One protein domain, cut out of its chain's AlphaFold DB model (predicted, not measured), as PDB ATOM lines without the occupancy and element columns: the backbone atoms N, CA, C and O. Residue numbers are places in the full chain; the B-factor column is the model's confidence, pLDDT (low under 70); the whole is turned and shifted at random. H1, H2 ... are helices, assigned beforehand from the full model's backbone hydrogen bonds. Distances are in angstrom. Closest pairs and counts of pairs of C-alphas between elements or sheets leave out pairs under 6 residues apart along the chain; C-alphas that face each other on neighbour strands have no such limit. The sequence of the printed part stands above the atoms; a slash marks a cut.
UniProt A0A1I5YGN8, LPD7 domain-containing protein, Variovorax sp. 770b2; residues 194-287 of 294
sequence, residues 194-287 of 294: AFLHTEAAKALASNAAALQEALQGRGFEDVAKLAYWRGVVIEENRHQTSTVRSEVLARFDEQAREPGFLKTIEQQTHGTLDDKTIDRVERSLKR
ATOM      1  N   ALA A 194      13.902  -4.101 124.931       57.44
ATOM      2  CA  ALA A 194      15.161  -4.522 124.312       57.44
ATOM      3  C   ALA A 194      15.391  -6.043 124.399       57.44
ATOM      4  O   ALA A 194      15.874  -6.649 123.442       57.44
ATOM      5  N   PHE A 195      15.009  -6.673 125.515       62.56
ATOM      6  CA  PHE A 195      15.099  -8.124 125.683       62.56
ATOM      7  C   PHE A 195      14.081  -8.856 124.797       62.56
ATOM      8  O   PHE A 195      14.451  -9.796 124.100       62.56
ATOM      9  N   LEU A 196      12.832  -8.375 124.756       62.47
ATOM     10  CA  LEU A 196      11.765  -8.945 123.924       62.47
ATOM     11  C   LEU A 196      12.110  -8.889 122.431       62.47
ATOM     12  O   LEU A 196      11.988  -9.889 121.731       62.47
ATOM     13  N   HIS A 197      12.602  -7.746 121.951       64.88
ATOM     14  CA  HIS A 197      13.017  -7.578 120.558       64.88
ATOM     15  C   HIS A 197      14.246  -8.428 120.215       64.88
ATOM     16  O   HIS A 197      14.315  -8.993 119.125       64.88
ATOM     17  N   THR A 198      15.188  -8.582 121.155       65.50
ATOM     18  CA  THR A 198      16.366  -9.446 120.972       65.50
ATOM     19  C   THR A 198      15.970 -10.919 120.863       65.50
ATOM     20  O   THR A 198      16.468 -11.620 119.985       65.50
ATOM     21  N   GLU A 199      15.071 -11.397 121.721       68.56
ATOM     22  CA  GLU A 199      14.656 -12.803 121.729       68.56
ATOM     23  C   GLU A 199      13.723 -13.129 120.551       68.56
ATOM     24  O   GLU A 199      13.908 -14.140 119.870       68.56
ATOM     25  N   ALA A 200      12.809 -12.214 120.210       69.69
ATOM     26  CA  ALA A 200      11.981 -12.313 119.009       69.69
ATOM     27  C   ALA A 200      12.828 -12.352 117.725       69.69
ATOM     28  O   ALA A 200      12.531 -13.126 116.813       69.69
ATOM     29  N   ALA A 201      13.912 -11.567 117.665       66.50
ATOM     30  CA  ALA A 201      14.846 -11.579 116.542       66.50
ATOM     31  C   ALA A 201      15.637 -12.896 116.433       66.50
ATOM     32  O   ALA A 201      15.938 -13.326 115.321       66.50
ATOM     33  N   LYS A 202      15.940 -13.579 117.549       72.69
ATOM     34  CA  LYS A 202      16.596 -14.903 117.515       72.69
ATOM     35  C   LYS A 202      15.690 -15.986 116.933       72.69
ATOM     36  O   LYS A 202      16.161 -16.839 116.190       72.69
ATOM     37  N   ALA A 203      14.396 -15.947 117.245       74.31
ATOM     38  CA  ALA A 203      13.415 -16.916 116.749       74.31
ATOM     39  C   ALA A 203      12.897 -16.600 115.331       74.31
ATOM     40  O   ALA A 203      12.001 -17.276 114.821       74.31
ATOM     41  N   LEU A 204      13.441 -15.573 114.682       71.12
ATOM     42  CA  LEU A 204      12.852 -14.996 113.484       71.12
ATOM     43  C   LEU A 204      12.829 -15.938 112.282       71.12
ATOM     44  O   LEU A 204      11.820 -15.987 111.590       71.12
ATOM     45  N   ALA A 205      13.886 -16.724 112.066       70.31
ATOM     46  CA  ALA A 205      13.930 -17.706 110.982       70.31
ATOM     47  C   ALA A 205      12.830 -18.772 111.136       70.31
ATOM     48  O   ALA A 205      12.109 -19.070 110.185       70.31
ATOM     49  N   SER A 206      12.631 -19.281 112.358       78.00
ATOM     50  CA  SER A 206      11.569 -20.250 112.654       78.00
ATOM     51  C   SER A 206      10.175 -19.639 112.508       78.00
ATOM     52  O   SER A 206       9.262 -20.296 112.010       78.00
ATOM     53  N   ASN A 207       9.998 -18.386 112.930       80.38
ATOM     54  CA  ASN A 207       8.726 -17.678 112.801       80.38
ATOM     55  C   ASN A 207       8.407 -17.330 111.341       80.38
ATOM     56  O   ASN A 207       7.247 -17.398 110.942       80.38
ATOM     57  N   ALA A 208       9.424 -16.997 110.545       77.81
ATOM     58  CA  ALA A 208       9.287 -16.722 109.121       77.81
ATOM     59  C   ALA A 208       8.905 -17.989 108.363       77.81
ATOM     60  O   ALA A 208       7.951 -17.957 107.596       77.81
ATOM     61  N   ALA A 209       9.556 -19.119 108.658       79.00
ATOM     62  CA  ALA A 209       9.186 -20.412 108.089       79.00
ATOM     63  C   ALA A 209       7.724 -20.786 108.400       79.00
ATOM     64  O   ALA A 209       7.001 -21.221 107.508       79.00
ATOM     65  N   ALA A 210       7.262 -20.542 109.633       78.88
ATOM     66  CA  ALA A 210       5.877 -20.806 110.035       78.88
ATOM     67  C   ALA A 210       4.844 -19.926 109.300       78.88
ATOM     68  O   ALA A 210       3.719 -20.360 109.070       78.88
ATOM     69  N   LEU A 211       5.215 -18.699 108.919       80.12
ATOM     70  CA  LEU A 211       4.339 -17.774 108.192       80.12
ATOM     71  C   LEU A 211       4.457 -17.888 106.667       80.12
ATOM     72  O   LEU A 211       3.528 -17.507 105.958       80.12
ATOM     73  N   GLN A 212       5.567 -18.413 106.156       77.38
ATOM     74  CA  GLN A 212       5.847 -18.498 104.723       77.38
ATOM     75  C   GLN A 212       4.804 -19.341 103.979       77.38
ATOM     76  O   GLN A 212       4.395 -18.978 102.879       77.38
ATOM     77  N   GLU A 213       4.329 -20.428 104.594       75.81
ATOM     78  CA  GLU A 213       3.269 -21.266 104.023       75.81
ATOM     79  C   GLU A 213       1.905 -20.556 104.017       75.81
ATOM     80  O   GLU A 213       1.153 -20.641 103.050       75.81
ATOM     81  N   ALA A 214       1.599 -19.791 105.066       71.31
ATOM     82  CA  ALA A 214       0.331 -19.077 105.196       71.31
ATOM     83  C   ALA A 214       0.255 -17.796 104.343       71.31
ATOM     84  O   ALA A 214      -0.842 -17.289 104.105       71.31
ATOM     85  N   LEU A 215       1.404 -17.267 103.913       79.31
ATOM     86  CA  LEU A 215       1.548 -15.987 103.215       79.31
ATOM     87  C   LEU A 215       2.156 -16.142 101.811       79.31
ATOM     88  O   LEU A 215       2.789 -15.208 101.314       79.31
ATOM     89  N   GLN A 216       1.967 -17.295 101.158       68.19
ATOM     90  CA  GLN A 216       2.459 -17.537  99.797       68.19
ATOM     91  C   GLN A 216       1.925 -16.465  98.829       68.19
ATOM     92  O   GLN A 216       0.739 -16.427  98.511       68.19
ATOM     93  N   GLY A 217       2.805 -15.553  98.403       72.50
ATOM     94  CA  GLY A 217       2.473 -14.394  97.561       72.50
ATOM     95  C   GLY A 217       2.750 -13.025  98.196       72.50
ATOM     96  O   GLY A 217       2.654 -12.012  97.509       72.50
ATOM     97  N   ARG A 218       3.119 -12.967  99.482       74.06
ATOM     98  CA  ARG A 218       3.621 -11.749 100.143       74.06
ATOM     99  C   ARG A 218       5.124 -11.582  99.915       74.06
ATOM    100  O   ARG A 218       5.844 -12.564  99.746       74.06
ATOM    101  N   GLY A 219       5.592 -10.332  99.914       77.25
ATOM    102  CA  GLY A 219       7.016 -10.029  99.798       77.25
ATOM    103  C   GLY A 219       7.800 -10.612 100.973       77.25
ATOM    104  O   GLY A 219       7.305 -10.662 102.099       77.25
ATOM    105  N   PHE A 220       9.033 -11.045 100.716       68.94
ATOM    106  CA  PHE A 220       9.912 -11.597 101.749       68.94
ATOM    107  C   PHE A 220      10.093 -10.639 102.939       68.94
ATOM    108  O   PHE A 220      10.059 -11.064 104.093       68.94
ATOM    109  N   GLU A 221      10.193  -9.340 102.658       72.44
ATOM    110  CA  GLU A 221      10.286  -8.281 103.663       72.44
ATOM    111  C   GLU A 221       9.036  -8.215 104.560       72.44
ATOM    112  O   GLU A 221       9.149  -8.128 105.785       72.44
ATOM    113  N   ASP A 222       7.839  -8.333 103.978       76.62
ATOM    114  CA  ASP A 222       6.579  -8.332 104.731       76.62
ATOM    115  C   ASP A 222       6.478  -9.559 105.640       76.62
ATOM    116  O   ASP A 222       6.071  -9.453 106.798       76.62
ATOM    117  N   VAL A 223       6.878 -10.729 105.131       81.69
ATOM    118  CA  VAL A 223       6.896 -11.983 105.897       81.69
ATOM    119  C   VAL A 223       7.907 -11.898 107.039       81.69
ATOM    120  O   VAL A 223       7.586 -12.303 108.155       81.69
ATOM    121  N   ALA A 224       9.088 -11.318 106.812       78.38
ATOM    122  CA  ALA A 224      10.093 -11.113 107.852       78.38
ATOM    123  C   ALA A 224       9.596 -10.155 108.948       78.38
ATOM    124  O   ALA A 224       9.719 -10.456 110.138       78.38
ATOM    125  N   LYS A 225       8.961  -9.036 108.578       79.56
ATOM    126  CA  LYS A 225       8.360  -8.107 109.550       79.56
ATOM    127  C   LYS A 225       7.244  -8.777 110.351       79.56
ATOM    128  O   LYS A 225       7.199  -8.652 111.574       79.56
ATOM    129  N   LEU A 226       6.368  -9.538 109.697       83.81
ATOM    130  CA  LEU A 226       5.302 -10.282 110.374       83.81
ATOM    131  C   LEU A 226       5.859 -11.378 111.292       83.81
ATOM    132  O   LEU A 226       5.369 -11.542 112.405       83.81
ATOM    133  N   ALA A 227       6.918 -12.073 110.884       83.62
ATOM    134  CA  ALA A 227       7.592 -13.085 111.692       83.62
ATOM    135  C   ALA A 227       8.240 -12.504 112.951       83.62
ATOM    136  O   ALA A 227       8.246 -13.140 114.008       83.62
ATOM    137  N   TYR A 228       8.743 -11.277 112.859       81.75
ATOM    138  CA  TYR A 228       9.267 -10.551 114.004       81.75
ATOM    139  C   TYR A 228       8.160 -10.215 114.999       81.75
ATOM    140  O   TYR A 228       8.268 -10.545 116.181       81.75
ATOM    141  N   TRP A 229       7.051  -9.648 114.517       81.31
ATOM    142  CA  TRP A 229       5.883  -9.370 115.353       81.31
ATOM    143  C   TRP A 229       5.298 -10.633 115.976       81.31
ATOM    144  O   TRP A 229       4.923 -10.617 117.146       81.31
ATOM    145  N   ARG A 230       5.300 -11.745 115.238       84.12
ATOM    146  CA  ARG A 230       4.937 -13.061 115.760       84.12
ATOM    147  C   ARG A 230       5.833 -13.463 116.931       84.12
ATOM    148  O   ARG A 230       5.323 -13.892 117.957       84.12
ATOM    149  N   GLY A 231       7.148 -13.272 116.813       81.81
ATOM    150  CA  GLY A 231       8.107 -13.517 117.895       81.81
ATOM    151  C   GLY A 231       7.852 -12.659 119.135       81.81
ATOM    152  O   GLY A 231       7.872 -13.174 120.250       81.81
ATOM    153  N   VAL A 232       7.531 -11.376 118.949       81.62
ATOM    154  CA  VAL A 232       7.160 -10.479 120.056       81.62
ATOM    155  C   VAL A 232       5.888 -10.974 120.751       81.62
ATOM    156  O   VAL A 232       5.850 -11.039 121.976       81.62
ATOM    157  N   VAL A 233       4.878 -11.398 119.986       82.00
ATOM    158  CA  VAL A 233       3.629 -11.963 120.525       82.00
ATOM    159  C   VAL A 233       3.882 -13.267 121.295       82.00
ATOM    160  O   VAL A 233       3.279 -13.472 122.350       82.00
ATOM    161  N   ILE A 234       4.790 -14.132 120.823       81.69
ATOM    162  CA  ILE A 234       5.201 -15.355 121.537       81.69
ATOM    163  C   ILE A 234       5.816 -15.004 122.895       81.69
ATOM    164  O   ILE A 234       5.401 -15.555 123.918       81.69
ATOM    165  N   GLU A 235       6.785 -14.087 122.909       80.19
ATOM    166  CA  GLU A 235       7.504 -13.712 124.127       80.19
ATOM    167  C   GLU A 235       6.610 -12.980 125.130       80.19
ATOM    168  O   GLU A 235       6.658 -13.271 126.326       80.19
ATOM    169  N   GLU A 236       5.731 -12.096 124.661       75.94
ATOM    170  CA  GLU A 236       4.764 -11.389 125.506       75.94
ATOM    171  C   GLU A 236       3.784 -12.362 126.186       75.94
ATOM    172  O   GLU A 236       3.411 -12.189 127.348       75.94
ATOM    173  N   ASN A 237       3.428 -13.453 125.501       81.38
ATOM    174  CA  ASN A 237       2.489 -14.451 126.006       81.38
ATOM    175  C   ASN A 237       3.168 -15.663 126.664       81.38
ATOM    176  O   ASN A 237       2.481 -16.616 127.038       81.38
ATOM    177  N   ARG A 238       4.491 -15.648 126.882       80.69
ATOM    178  CA  ARG A 238       5.242 -16.801 127.429       80.69
ATOM    179  C   ARG A 238       4.746 -17.294 128.793       80.69
ATOM    180  O   ARG A 238       4.885 -18.473 129.109       80.69
ATOM    181  N   HIS A 239       4.166 -16.400 129.595       77.94
ATOM    182  CA  HIS A 239       3.632 -16.700 130.928       77.94
ATOM    183  C   HIS A 239       2.175 -17.190 130.910       77.94
ATOM    184  O   HIS A 239       1.648 -17.594 131.946       77.94
ATOM    185  N   GLN A 240       1.519 -17.165 129.746       74.62
ATOM    186  CA  GLN A 240       0.141 -17.617 129.584       74.62
ATOM    187  C   GLN A 240       0.057 -19.148 129.473       74.62
ATOM    188  O   GLN A 240       1.038 -19.852 129.193       74.62
ATOM    189  N   THR A 241      -1.141 -19.697 129.682       81.62
ATOM    190  CA  THR A 241      -1.391 -21.136 129.507       81.62
ATOM    191  C   THR A 241      -1.181 -21.548 128.046       81.62
ATOM    192  O   THR A 241      -1.261 -20.718 127.138       81.62
ATOM    193  N   SER A 242      -0.876 -22.824 127.794       72.50
ATOM    194  CA  SER A 242      -0.625 -23.320 126.430       72.50
ATOM    195  C   SER A 242      -1.808 -23.071 125.494       72.50
ATOM    196  O   SER A 242      -1.588 -22.644 124.368       72.50
ATOM    197  N   THR A 243      -3.041 -23.243 125.985       83.38
ATOM    198  CA  THR A 243      -4.280 -22.969 125.240       83.38
ATOM    199  C   THR A 243      -4.377 -21.508 124.801       83.38
ATOM    200  O   THR A 243      -4.666 -21.229 123.639       83.38
ATOM    201  N   VAL A 244      -4.089 -20.570 125.707       78.88
ATOM    202  CA  VAL A 244      -4.145 -19.134 125.401       78.88
ATOM    203  C   VAL A 244      -3.031 -18.755 124.429       78.88
ATOM    204  O   VAL A 244      -3.287 -18.054 123.457       78.88
ATOM    205  N   ARG A 245      -1.815 -19.281 124.617       80.31
ATOM    206  CA  ARG A 245      -0.697 -19.061 123.685       80.31
ATOM    207  C   ARG A 245      -1.028 -19.525 122.270       80.31
ATOM    208  O   ARG A 245      -0.814 -18.771 121.327       80.31
ATOM    209  N   SER A 246      -1.568 -20.733 122.116       78.94
ATOM    210  CA  SER A 246      -1.951 -21.252 120.799       78.94
ATOM    211  C   SER A 246      -3.063 -20.432 120.152       78.94
ATOM    212  O   SER A 246      -2.996 -20.175 118.955       78.94
ATOM    213  N   GLU A 247      -4.053 -19.980 120.927       83.94
ATOM    214  CA  GLU A 247      -5.152 -19.178 120.387       83.94
ATOM    215  C   GLU A 247      -4.678 -17.789 119.945       83.94
ATOM    216  O   GLU A 247      -5.028 -17.326 118.862       83.94
ATOM    217  N   VAL A 248      -3.828 -17.140 120.744       83.44
ATOM    218  CA  VAL A 248      -3.253 -15.832 120.408       83.44
ATOM    219  C   VAL A 248      -2.388 -15.915 119.146       83.44
ATOM    220  O   VAL A 248      -2.492 -15.044 118.282       83.44
ATOM    221  N   LEU A 249      -1.586 -16.975 118.992       83.75
ATOM    222  CA  LEU A 249      -0.778 -17.183 117.786       83.75
ATOM    223  C   LEU A 249      -1.631 -17.490 116.558       83.75
ATOM    224  O   LEU A 249      -1.384 -16.920 115.502       83.75
ATOM    225  N   ALA A 250      -2.667 -18.318 116.698       84.19
ATOM    226  CA  ALA A 250      -3.587 -18.607 115.603       84.19
ATOM    227  C   ALA A 250      -4.297 -17.336 115.109       84.19
ATOM    228  O   ALA A 250      -4.400 -17.110 113.905       84.19
ATOM    229  N   ARG A 251      -4.722 -16.462 116.033       85.06
ATOM    230  CA  ARG A 251      -5.316 -15.164 115.685       85.06
ATOM    231  C   ARG A 251      -4.315 -14.240 114.996       85.06
ATOM    232  O   ARG A 251      -4.687 -13.561 114.045       85.06
ATOM    233  N   PHE A 252      -3.062 -14.214 115.453       87.38
ATOM    234  CA  PHE A 252      -2.014 -13.438 114.793       87.38
ATOM    235  C   PHE A 252      -1.772 -13.934 113.362       87.38
ATOM    236  O   PHE A 252      -1.758 -13.124 112.441       87.38
ATOM    237  N   ASP A 253      -1.629 -15.246 113.168       85.00
ATOM    238  CA  ASP A 253      -1.369 -15.855 111.860       85.00
ATOM    239  C   ASP A 253      -2.555 -15.623 110.893       85.00
ATOM    240  O   ASP A 253      -2.356 -15.401 109.698       85.00
ATOM    241  N   GLU A 254      -3.790 -15.586 111.405       85.31
ATOM    242  CA  GLU A 254      -4.980 -15.219 110.629       85.31
ATOM    243  C   GLU A 254      -4.991 -13.734 110.231       85.31
ATOM    244  O   GLU A 254      -5.206 -13.406 109.063       85.31
ATOM    245  N   GLN A 255      -4.687 -12.830 111.165       82.25
ATOM    246  CA  GLN A 255      -4.587 -11.394 110.885       82.25
ATOM    247  C   GLN A 255      -3.406 -11.060 109.962       82.25
ATOM    248  O   GLN A 255      -3.511 -10.160 109.130       82.25
ATOM    249  N   ALA A 256      -2.309 -11.819 110.037       83.56
ATOM    250  CA  ALA A 256      -1.138 -11.681 109.176       83.56
ATOM    251  C   ALA A 256      -1.466 -11.854 107.687       83.56
ATOM    252  O   ALA A 256      -0.768 -11.295 106.839       83.56
ATOM    253  N   ARG A 257      -2.552 -12.567 107.357       83.25
ATOM    254  CA  ARG A 257      -3.043 -12.715 105.981       83.25
ATOM    255  C   ARG A 257      -3.686 -11.433 105.453       83.25
ATOM    256  O   ARG A 257      -3.609 -11.171 104.249       83.25
ATOM    257  N   GLU A 258      -4.249 -10.582 106.312       83.25
ATOM    258  CA  GLU A 258      -4.869  -9.328 105.875       83.25
ATOM    259  C   GLU A 258      -3.799  -8.346 105.355       83.25
ATOM    260  O   GLU A 258      -2.805  -8.091 106.039       83.25
ATOM    261  N   PRO A 259      -3.952  -7.772 104.145       75.44
ATOM    262  CA  PRO A 259      -2.925  -6.927 103.521       75.44
ATOM    263  C   PRO A 259      -2.654  -5.621 104.279       75.44
ATOM    264  O   PRO A 259      -1.557  -5.078 104.199       75.44
ATOM    265  N   GLY A 260      -3.627  -5.119 105.043       79.88
ATOM    266  CA  GLY A 260      -3.481  -3.898 105.842       79.88
ATOM    267  C   GLY A 260      -2.883  -4.113 107.233       79.88
ATOM    268  O   GLY A 260      -2.492  -3.139 107.873       79.88
ATOM    269  N   PHE A 261      -2.798  -5.360 107.706       82.06
ATOM    270  CA  PHE A 261      -2.445  -5.647 109.094       82.06
ATOM    271  C   PHE A 261      -1.042  -5.161 109.441       82.06
ATOM    272  O   PHE A 261      -0.888  -4.431 110.412       82.06
ATOM    273  N   LEU A 262      -0.040  -5.467 108.611       76.38
ATOM    274  CA  LEU A 262       1.340  -5.027 108.836       76.38
ATOM    275  C   LEU A 262       1.430  -3.498 109.000       76.38
ATOM    276  O   LEU A 262       1.990  -3.016 109.981       76.38
ATOM    277  N   LYS A 263       0.756  -2.747 108.120       77.00
ATOM    278  CA  LYS A 263       0.696  -1.280 108.174       77.00
ATOM    279  C   LYS A 263       0.022  -0.768 109.453       77.00
ATOM    280  O   LYS A 263       0.397   0.281 109.972       77.00
ATOM    281  N   THR A 264      -0.993  -1.469 109.956       75.25
ATOM    282  CA  THR A 264      -1.642  -1.153 111.238       75.25
ATOM    283  C   THR A 264      -0.706  -1.417 112.414       75.25
ATOM    284  O   THR A 264      -0.660  -0.604 113.335       75.25
ATOM    285  N   ILE A 265       0.062  -2.509 112.382       73.56
ATOM    286  CA  ILE A 265       1.040  -2.826 113.426       73.56
ATOM    287  C   ILE A 265       2.154  -1.773 113.463       73.56
ATOM    288  O   ILE A 265       2.440  -1.229 114.523       73.56
ATOM    289  N   GLU A 266       2.742  -1.441 112.314       66.94
ATOM    290  CA  GLU A 266       3.838  -0.468 112.229       66.94
ATOM    291  C   GLU A 266       3.409   0.935 112.682       66.94
ATOM    292  O   GLU A 266       4.140   1.599 113.416       66.94
ATOM    293  N   GLN A 267       2.192   1.370 112.333       67.88
ATOM    294  CA  GLN A 267       1.631   2.639 112.818       67.88
ATOM    295  C   GLN A 267       1.418   2.653 114.336       67.88
ATOM    296  O   GLN A 267       1.618   3.683 114.973       67.88
ATOM    297  N   GLN A 268       1.025   1.520 114.923       61.19
ATOM    298  CA  GLN A 268       0.836   1.393 116.370       61.19
ATOM    299  C   GLN A 268       2.156   1.308 117.146       61.19
ATOM    300  O   GLN A 268       2.145   1.472 118.362       61.19
ATOM    301  N   THR A 269       3.286   1.036 116.485       57.03
ATOM    302  CA  THR A 269       4.588   0.827 117.146       57.03
ATOM    303  C   THR A 269       5.696   1.721 116.590       57.03
ATOM    304  O   THR A 269       6.866   1.349 116.554       57.03
ATOM    305  N   HIS A 270       5.317   2.913 116.133       40.16
ATOM    306  CA  HIS A 270       6.194   3.852 115.443       40.16
ATOM    307  C   HIS A 270       7.503   4.117 116.224       40.16
ATOM    308  O   HIS A 270       7.470   4.704 117.305       40.16
ATOM    309  N   GLY A 271       8.650   3.710 115.651       49.22
ATOM    310  CA  GLY A 271       9.999   4.085 116.111       49.22
ATOM    311  C   GLY A 271      10.990   2.968 116.489       49.22
ATOM    312  O   GLY A 271      12.131   3.301 116.789       49.22
ATOM    313  N   THR A 272      10.621   1.677 116.468       50.75
ATOM    314  CA  THR A 272      11.458   0.614 117.098       50.75
ATOM    315  C   THR A 272      12.031  -0.446 116.143       50.75
ATOM    316  O   THR A 272      12.675  -1.393 116.592       50.75
ATOM    317  N   LEU A 273      11.830  -0.327 114.827       51.53
ATOM    318  CA  LEU A 273      12.502  -1.201 113.858       51.53
ATOM    319  C   LEU A 273      13.688  -0.465 113.234       51.53
ATOM    320  O   LEU A 273      13.525   0.348 112.330       51.53
ATOM    321  N   ASP A 274      14.888  -0.754 113.730       50.62
ATOM    322  CA  ASP A 274      16.119  -0.315 113.077       50.62
ATOM    323  C   ASP A 274      16.293  -1.135 111.788       50.62
ATOM    324  O   ASP A 274      16.326  -2.369 111.838       50.62
ATOM    325  N   ASP A 275      16.412  -0.455 110.649       47.59
ATOM    326  CA  ASP A 275      16.627  -0.992 109.291       47.59
ATOM    327  C   ASP A 275      17.731  -2.076 109.241       47.59
ATOM    328  O   ASP A 275      17.629  -3.099 108.565       47.59
ATOM    329  N   LYS A 276      18.738  -1.946 110.114       49.72
ATOM    330  CA  LYS A 276      19.835  -2.913 110.288       49.72
ATOM    331  C   LYS A 276      19.401  -4.278 110.820       49.72
ATOM    332  O   LYS A 276      20.110  -5.266 110.615       49.72
ATOM    333  N   THR A 277      18.288  -4.342 111.548       51.41
ATOM    334  CA  THR A 277      17.717  -5.599 112.046       51.41
ATOM    335  C   THR A 277      17.108  -6.379 110.891       51.41
ATOM    336  O   THR A 277      17.324  -7.581 110.817       51.41
ATOM    337  N   ILE A 278      16.453  -5.697 109.946       53.41
ATOM    338  CA  ILE A 278      15.954  -6.307 108.708       53.41
ATOM    339  C   ILE A 278      17.133  -6.817 107.869       53.41
ATOM    340  O   ILE A 278      17.197  -8.014 107.600       53.41
ATOM    341  N   ASP A 279      18.146  -5.987 107.603       53.34
ATOM    342  CA  ASP A 279      19.333  -6.385 106.818       53.34
ATOM    343  C   ASP A 279      20.081  -7.602 107.411       53.34
ATOM    344  O   ASP A 279      20.524  -8.508 106.699       53.34
ATOM    345  N   ARG A 280      20.209  -7.676 108.744       56.94
ATOM    346  CA  ARG A 280      20.867  -8.805 109.429       56.94
ATOM    347  C   ARG A 280      20.073 -10.110 109.294       56.94
ATOM    348  O   ARG A 280      20.663 -11.195 109.283       56.94
ATOM    349  N   VAL A 281      18.757 -10.004 109.194       54.47
ATOM    350  CA  VAL A 281      17.824 -11.124 109.070       54.47
ATOM    351  C   VAL A 281      17.780 -11.617 107.637       54.47
ATOM    352  O   VAL A 281      17.915 -12.819 107.413       54.47
ATOM    353  N   GLU A 282      17.715 -10.698 106.673       54.22
ATOM    354  CA  GLU A 282      17.857 -11.018 105.256       54.22
ATOM    355  C   GLU A 282      19.190 -11.727 104.992       54.22
ATOM    356  O   GLU A 282      19.219 -12.771 104.344       54.22
ATOM    357  N   ARG A 283      20.295 -11.245 105.578       58.22
ATOM    358  CA  ARG A 283      21.611 -11.901 105.480       58.22
ATOM    359  C   ARG A 283      21.710 -13.255 106.180       58.22
ATOM    360  O   ARG A 283      22.618 -14.009 105.840       58.22
ATOM    361  N   SER A 284      20.860 -13.549 107.162       52.16
ATOM    362  CA  SER A 284      20.852 -14.853 107.842       52.16
ATOM    363  C   SER A 284      20.038 -15.859 107.031       52.16
ATOM    364  O   SER A 284      20.570 -16.885 106.640       52.16
ATOM    365  N   LEU A 285      18.829 -15.498 106.595       50.09
ATOM    366  CA  LEU A 285      18.026 -16.340 105.699       50.09
ATOM    367  C   LEU A 285      18.711 -16.632 104.355       50.09
ATOM    368  O   LEU A 285      18.601 -17.740 103.835       50.09
ATOM    369  N   LYS A 286      19.467 -15.675 103.804       53.38
ATOM    370  CA  LYS A 286      20.250 -15.882 102.574       53.38
ATOM    371  C   LYS A 286      21.485 -16.766 102.784       53.38
ATOM    372  O   LYS A 286      22.025 -17.272 101.807       53.38
ATOM    373  N   ARG A 287      21.940 -16.935 104.033       53.84
ATOM    374  CA  ARG A 287      23.068 -17.800 104.409       53.84
ATOM    375  C   ARG A 287      22.594 -19.226 104.691       53.84
ATOM    376  O   ARG A 287      23.167 -20.152 104.138       53.84
TER     377      ARG A 287
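Overview. This is residues 194 to 287 of the 294 residues of the protein "LPD7 domain-containing protein" of Variovorax sp. 770b2 (UniProt A0A1I5YGN8). Five helices surround one long core helix, H3; H4 folds back beside it, the others stand at large angles. The printed part has 94 residues with six named helices, H1 to H6, and no named strand. This all-helix domain is compact, radius of gyration of the C-alphas 12.7 A, and spans 34 by 30 by 28 A.

Arrangement. H3, residues 220 to 236, is the hub, touching the five other helices. H4, residues 242 to 256, forms a hairpin with it at a shallow tilt of 24 degrees, opposite ways, their closest C-alphas, 226 and 256, 6.7 A apart. Every O i to N i+4 pair is within hydrogen-bond range except in H6, residues 275 to 287, with 8 of 9.

Along the chain. H1 is residues 194 to 202, H2 204 to 212, H5 261 to 268. H3 runs 24.3 A from C-alpha 220 (9.912, -11.597, 101.749) to C-alpha 236 (4.764, -11.389, 125.506).

Size, cuts and confidence. The printed part has no cut; pLDDT is under 70 in 32 residues, among them 266 to 287.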